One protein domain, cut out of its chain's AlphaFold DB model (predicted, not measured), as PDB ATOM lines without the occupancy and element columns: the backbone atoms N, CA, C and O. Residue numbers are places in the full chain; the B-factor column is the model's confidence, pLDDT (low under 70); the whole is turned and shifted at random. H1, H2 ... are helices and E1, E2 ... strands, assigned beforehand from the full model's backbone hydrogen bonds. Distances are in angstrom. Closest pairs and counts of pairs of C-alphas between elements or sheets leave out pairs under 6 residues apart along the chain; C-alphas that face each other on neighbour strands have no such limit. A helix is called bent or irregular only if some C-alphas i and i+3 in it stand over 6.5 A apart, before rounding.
ATOM      1  N   PRO A 145     167.570 182.805 157.291       94.19
ATOM      2  CA  PRO A 145     168.897 183.403 157.351       94.19
ATOM      3  C   PRO A 145     169.939 182.495 156.686       94.19
ATOM      4  O   PRO A 145     170.040 181.308 157.006       94.19
ATOM      5  N   VAL A 146     170.735 183.068 155.779       95.12
ATOM      6  CA  VAL A 146     171.824 182.368 155.087       95.12
ATOM      7  C   VAL A 146     173.136 183.139 155.149       95.12
ATOM      8  O   VAL A 146     173.150 184.368 155.065       95.12
ATOM      9  N   GLU A 147     174.248 182.416 155.248       93.81
ATOM     10  CA  GLU A 147     175.594 182.969 155.097       93.81
ATOM     11  C   GLU A 147     176.165 182.580 153.730       93.81
ATOM     12  O   GLU A 147     176.289 181.386 153.453       93.81
ATOM     13  N   PRO A 148     176.523 183.551 152.871       93.44
ATOM     14  CA  PRO A 148     177.105 183.236 151.580       93.44
ATOM     15  C   PRO A 148     178.572 182.810 151.701       93.44
ATOM     16  O   PRO A 148     179.301 183.309 152.569       93.44
ATOM     17  N   GLN A 149     179.013 181.977 150.759       91.56
ATOM     18  CA  GLN A 149     180.405 181.559 150.576       91.56
ATOM     19  C   GLN A 149     180.992 180.892 151.838       91.56
ATOM     20  O   GLN A 149     182.080 181.241 152.307       91.56
ATOM     21  N   HIS A 150     180.247 179.941 152.409       92.00
ATOM     22  CA  HIS A 150     180.559 179.285 153.680       92.00
ATOM     23  C   HIS A 150     181.624 178.180 153.509       92.00
ATOM     24  O   HIS A 150     181.420 177.260 152.713       92.00
ATOM     25  N   PRO A 151     182.754 178.224 154.243       92.94
ATOM     26  CA  PRO A 151     183.810 177.224 154.122       92.94
ATOM     27  C   PRO A 151     183.454 175.924 154.859       92.94
ATOM     28  O   PRO A 151     183.116 175.932 156.042       92.94
ATOM     29  N   VAL A 152     183.597 174.796 154.173       90.75
ATOM     30  CA  VAL A 152     183.371 173.447 154.701       90.75
ATOM     31  C   VAL A 152     184.717 172.801 155.009       90.75
ATOM     32  O   VAL A 152     185.636 172.863 154.191       90.75
ATOM     33  N   HIS A 153     184.828 172.175 156.180       93.38
ATOM     34  CA  HIS A 153     186.039 171.495 156.642       93.38
ATOM     35  C   HIS A 153     185.742 170.030 156.994       93.38
ATOM     36  O   HIS A 153     184.597 169.705 157.311       93.38
ATOM     37  N   ASP A 154     186.752 169.162 156.924       92.31
ATOM     38  CA  ASP A 154     186.675 167.784 157.425       92.31
ATOM     39  C   ASP A 154     186.820 167.715 158.957       92.31
ATOM     40  O   ASP A 154     187.001 168.732 159.635       92.31
ATOM     41  N   ASP A 155     186.743 166.499 159.505       93.50
ATOM     42  CA  ASP A 155     186.878 166.245 160.946       93.50
ATOM     43  C   ASP A 155     188.274 166.613 161.492       93.50
ATOM     44  O   ASP A 155     188.416 166.898 162.682       93.50
ATOM     45  N   ASP A 156     189.290 166.672 160.623       94.38
ATOM     46  CA  ASP A 156     190.655 167.098 160.948       94.38
ATOM     47  C   ASP A 156     190.843 168.627 160.804       94.38
ATOM     48  O   ASP A 156     191.946 169.149 161.001       94.38
ATOM     49  N   GLY A 157     189.786 169.368 160.453       92.50
ATOM     50  CA  GLY A 157     189.804 170.816 160.251       92.50
ATOM     51  C   GLY A 157     190.407 171.268 158.918       92.50
ATOM     52  O   GLY A 157     190.693 172.456 158.746       92.50
ATOM     53  N   ARG A 158     190.617 170.366 157.954       93.75
ATOM     54  CA  ARG A 158     191.108 170.717 156.616       93.75
ATOM     55  C   ARG A 158     189.973 171.242 155.756       93.75
ATOM     56  O   ARG A 158     188.890 170.674 155.728       93.75
ATOM     57  N   PHE A 159     190.241 172.312 155.011       93.56
ATOM     58  CA  PHE A 159     189.292 172.870 154.051       93.56
ATOM     59  C   PHE A 159     188.976 171.857 152.942       93.56
ATOM     60  O   PHE A 159     189.886 171.351 152.283       93.56
ATOM     61  N   LEU A 160     187.689 171.597 152.728       91.25
ATOM     62  CA  LEU A 160     187.182 170.694 151.698       91.25
ATOM     63  C   LEU A 160     186.632 171.462 150.498       91.25
ATOM     64  O   LEU A 160     186.992 171.175 149.360       91.25
ATOM     65  N   ALA A 161     185.739 172.416 150.759       89.50
ATOM     66  CA  ALA A 161     184.992 173.137 149.736       89.50
ATOM     67  C   ALA A 161     184.391 174.429 150.305       89.50
ATOM     68  O   ALA A 161     184.453 174.691 151.508       89.50
ATOM     69  N   ARG A 162     183.778 175.234 149.437       91.50
ATOM     70  CA  ARG A 162     183.022 176.428 149.816       91.50
ATOM     71  C   ARG A 162     181.629 176.330 149.215       91.50
ATOM     72  O   ARG A 162     181.509 176.236 148.001       91.50
ATOM     73  N   ALA A 163     180.616 176.331 150.070       91.62
ATOM     74  CA  ALA A 163     179.226 176.282 149.646       91.62
ATOM     75  C   ALA A 163     178.703 177.692 149.365       91.62
ATOM     76  O   ALA A 163     179.053 178.634 150.087       91.62
ATOM     77  N   ASP A 164     177.816 177.820 148.377       92.12
ATOM     78  CA  ASP A 164     177.230 179.115 148.016       92.12
ATOM     79  C   ASP A 164     176.492 179.739 149.193       92.12
ATOM     80  O   ASP A 164     176.694 180.916 149.478       92.12
ATOM     81  N   PHE A 165     175.695 178.944 149.915       94.88
ATOM     82  CA  PHE A 165     175.002 179.365 151.129       94.88
ATOM     83  C   PHE A 165     174.987 178.272 152.196       94.88
ATOM     84  O   PHE A 165     174.694 177.111 151.909       94.88
ATOM     85  N   SER A 166     175.185 178.656 153.457       95.69
ATOM     86  CA  SER A 166     174.793 177.843 154.612       95.69
ATOM     87  C   SER A 166     173.539 178.417 155.270       95.69
ATOM     88  O   SER A 166     173.411 179.630 155.435       95.69
ATOM     89  N   VAL A 167     172.588 177.554 155.636       95.88
ATOM     90  CA  VAL A 167     171.371 177.967 156.352       95.88
ATOM     91  C   VAL A 167     171.689 178.073 157.838       95.88
ATOM     92  O   VAL A 167     171.930 177.060 158.509       95.88
ATOM     93  N   VAL A 168     171.665 179.302 158.353       94.62
ATOM     94  CA  VAL A 168     172.072 179.631 159.722       94.62
ATOM     95  C   VAL A 168     171.233 178.845 160.731       94.62
ATOM     96  O   VAL A 168     170.013 178.739 160.615       94.62
ATOM     97  N   GLY A 169     171.902 178.273 161.734       93.69
ATOM     98  CA  GLY A 169     171.264 177.445 162.763       93.69
ATOM     99  C   GLY A 169     171.001 175.996 162.341       93.69
ATOM    100  O   GLY A 169     170.379 175.247 163.090       93.69
ATOM    101  N   THR A 170     171.477 175.572 161.166       93.81
ATOM    102  CA  THR A 170     171.333 174.195 160.680       93.81
ATOM    103  C   THR A 170     172.646 173.662 160.094       93.81
ATOM    104  O   THR A 170     173.629 174.385 159.980       93.81
ATOM    105  N   ARG A 171     172.657 172.383 159.696       91.25
ATOM    106  CA  ARG A 171     173.750 171.763 158.920       91.25
ATOM    107  C   ARG A 171     173.445 171.710 157.414       91.25
ATOM    108  O   ARG A 171     173.994 170.865 156.717       91.25
ATOM    109  N   ARG A 172     172.495 172.519 156.928       94.06
ATOM    110  CA  ARG A 172     172.051 172.499 155.528       94.06
ATOM    111  C   ARG A 172     172.815 173.529 154.708       94.06
ATOM    112  O   ARG A 172     172.933 174.684 155.114       94.06
ATOM    113  N   LEU A 173     173.272 173.090 153.542       93.25
ATOM    114  CA  LEU A 173     173.903 173.915 152.522       93.25
ATOM    115  C   LEU A 173     172.942 174.050 151.339       93.25
ATOM    116  O   LEU A 173     172.179 173.126 151.052       93.25
ATOM    117  N   HIS A 174     172.956 175.205 150.686       90.62
ATOM    118  CA  HIS A 174     172.218 175.446 149.455       90.62
ATOM    119  C   HIS A 174     173.217 175.867 148.385       90.62
ATOM    120  O   HIS A 174     173.848 176.913 148.506       90.62
ATOM    121  N   GLU A 175     173.340 175.037 147.355       89.50
ATOM    122  CA  GLU A 175     174.234 175.251 146.221       89.50
ATOM    123  C   GLU A 175     173.420 175.557 144.968       89.50
ATOM    124  O   GLU A 175     172.412 174.905 144.672       89.50
ATOM    125  N   TYR A 176     173.856 176.571 144.233       82.88
ATOM    126  CA  TYR A 176     173.313 176.928 142.944       82.88
ATOM    127  C   TYR A 176     174.174 176.315 141.836       82.88
ATOM    128  O   TYR A 176     175.181 176.866 141.397       82.88
ATOM    129  N   ASN A 177     173.719 175.182 141.303       74.44
ATOM    130  CA  ASN A 177     174.350 174.550 140.147       74.44
ATOM    131  C   ASN A 177     173.938 175.256 138.845       74.44
ATOM    132  O   ASN A 177     172.984 174.865 138.161       74.44
ATOM    133  N   GLY A 178     174.662 176.326 138.505       62.69
ATOM    134  CA  GLY A 178     174.498 177.051 137.247       62.69
ATOM    135  C   GLY A 178     174.650 176.154 136.010       62.69
ATOM    136  O   GLY A 178     175.370 175.157 136.005       62.69
ATOM    137  N   SER A 179     173.972 176.503 134.914       54.69
ATOM    138  CA  SER A 179     174.031 175.757 133.646       54.69
ATOM    139  C   SER A 179     175.385 175.811 132.924       54.69
ATOM    140  O   SER A 179     175.583 175.034 131.994       54.69
ATOM    141  N   ASP A 180     176.316 176.661 133.364       48.38
ATOM    142  CA  ASP A 180     177.611 176.893 132.704       48.38
ATOM    143  C   ASP A 180     178.696 175.849 133.035       48.38
ATOM    144  O   ASP A 180     179.814 175.955 132.545       48.38
ATOM    145  N   HIS A 181     178.377 174.820 133.829       42.56
ATOM    146  CA  HIS A 181     179.287 173.699 134.136       42.56
ATOM    147  C   HIS A 181     178.792 172.346 133.597       42.56
ATOM    148  O   HIS A 181     179.286 171.290 133.984       42.56
ATOM    149  N   ARG A 182     177.800 172.336 132.697       43.59
ATOM    150  CA  ARG A 182     177.198 171.087 132.214       43.59
ATOM    151  C   ARG A 182     177.992 170.482 131.056       43.59
ATOM    152  O   ARG A 182     177.554 170.565 129.910       43.59
ATOM    153  N   THR A 183     179.103 169.808 131.350       45.34
ATOM    154  CA  THR A 183     179.446 168.622 130.555       45.34
ATOM    155  C   THR A 183     178.875 167.373 131.245       45.34
ATOM    156  O   THR A 183     178.904 167.287 132.476       45.34
ATOM    157  N   PRO A 184     178.291 166.417 130.495       46.72
ATOM    158  CA  PRO A 184     177.645 165.227 131.060       46.72
ATOM    159  C   PRO A 184     178.552 164.372 131.956       46.72
ATOM    160  O   PRO A 184     178.046 163.614 132.779       46.72
ATOM    161  N   GLU A 185     179.879 164.487 131.827       43.25
ATOM    162  CA  GLU A 185     180.824 163.650 132.574       43.25
ATOM    163  C   GLU A 185     180.904 163.984 134.074       43.25
ATOM    164  O   GLU A 185     181.271 163.118 134.866       43.25
ATOM    165  N   VAL A 186     180.534 165.201 134.493       48.16
ATOM    166  CA  VAL A 186     180.602 165.621 135.910       48.16
ATOM    167  C   VAL A 186     179.405 165.094 136.717       48.16
ATOM    168  O   VAL A 186     179.516 164.834 137.914       48.16
ATOM    169  N   GLN A 187     178.271 164.846 136.052       44.38
ATOM    170  CA  GLN A 187     177.009 164.464 136.697       44.38
ATOM    171  C   GLN A 187     177.068 163.102 137.412       44.38
ATOM    172  O   GLN A 187     176.355 162.893 138.393       44.38
ATOM    173  N   ASP A 188     177.914 162.178 136.952       42.97
ATOM    174  CA  ASP A 188     177.958 160.811 137.489       42.97
ATOM    175  C   ASP A 188     178.871 160.679 138.731       42.97
ATOM    176  O   ASP A 188     178.813 159.674 139.445       42.97
ATOM    177  N   ALA A 189     179.689 161.702 139.017       45.91
ATOM    178  CA  ALA A 189     180.608 161.729 140.157       45.91
ATOM    179  C   ALA A 189     179.991 162.354 141.424       45.91
ATOM    180  O   ALA A 189     180.238 161.850 142.520       45.91
ATOM    181  N   ASP A 190     179.155 163.390 141.281       45.03
ATOM    182  CA  ASP A 190     178.581 164.122 142.425       45.03
ATOM    183  C   ASP A 190     177.362 163.438 143.055       45.03
ATOM    184  O   ASP A 190     177.145 163.546 144.255       45.03
ATOM    185  N   LEU A 191     176.591 162.652 142.296       42.75
ATOM    186  CA  LEU A 191     175.425 161.931 142.834       42.75
ATOM    187  C   LEU A 191     175.788 160.683 143.664       42.75
ATOM    188  O   LEU A 191     174.894 159.957 144.100       42.75
ATOM    189  N   ARG A 192     177.084 160.398 143.862       40.88
ATOM    190  CA  ARG A 192     177.578 159.218 144.599       40.88
ATOM    191  C   ARG A 192     178.380 159.555 145.865       40.88
ATOM    192  O   ARG A 192     179.017 158.652 146.410       40.88
TER     193      ARG A 192
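What this domain is: This is residues 145 to 192 of the 193 residues of an uncharacterized protein of Microlunatus flavus (UniProt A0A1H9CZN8). A bent two-strand hairpin, E1 and E2, is followed by a loop that folds back beside E2 and then a tail, residues 178 to 192, that sticks out and holds the short helix H1. The printed part has 48 residues, under half of them in named elements, in the order E1, E2, H1; the class is mostly strand and the sheet antiparallel. It is loose, with a radius of gyration of the C-alphas of 12.8 A and spans of 34 by 27 by 15 A.

How they stand to each other: E1, residues 146 to 153, bends by 78 degrees at residue 149. A tight link joins it to E2, residues 159 to 167, which bends by 86 degrees at residue 164. In this antiparallel hairpin, N 147 and O 166 are 2.9 A apart and N 152 and O 161 2.8 A, within hydrogen-bond range. Residues 165 to 166 of E2 also pair, antiparallel, with residues 173 to 174. H1, residues 187 to 190, is apart from E1; it is too short for an O i to N i+4 pair, and its one O i to N i+3 pair is not within range.

Where its parts are: E1 begins at C-alpha 146 (171.824, 182.368, 155.087) and measures 18.0 A; E2 measures 18.8 A. H1 ends at C-alpha 190 (178.581, 164.122, 142.425).

The domain as a whole: The C-alphas farthest apart, of Gly 169 and Pro 184, are 34.6 A apart. The printed part has no cut. The link from E2 to H1 is long, 19 residues. Residues 178 to 192 have pLDDT under 70 in this model.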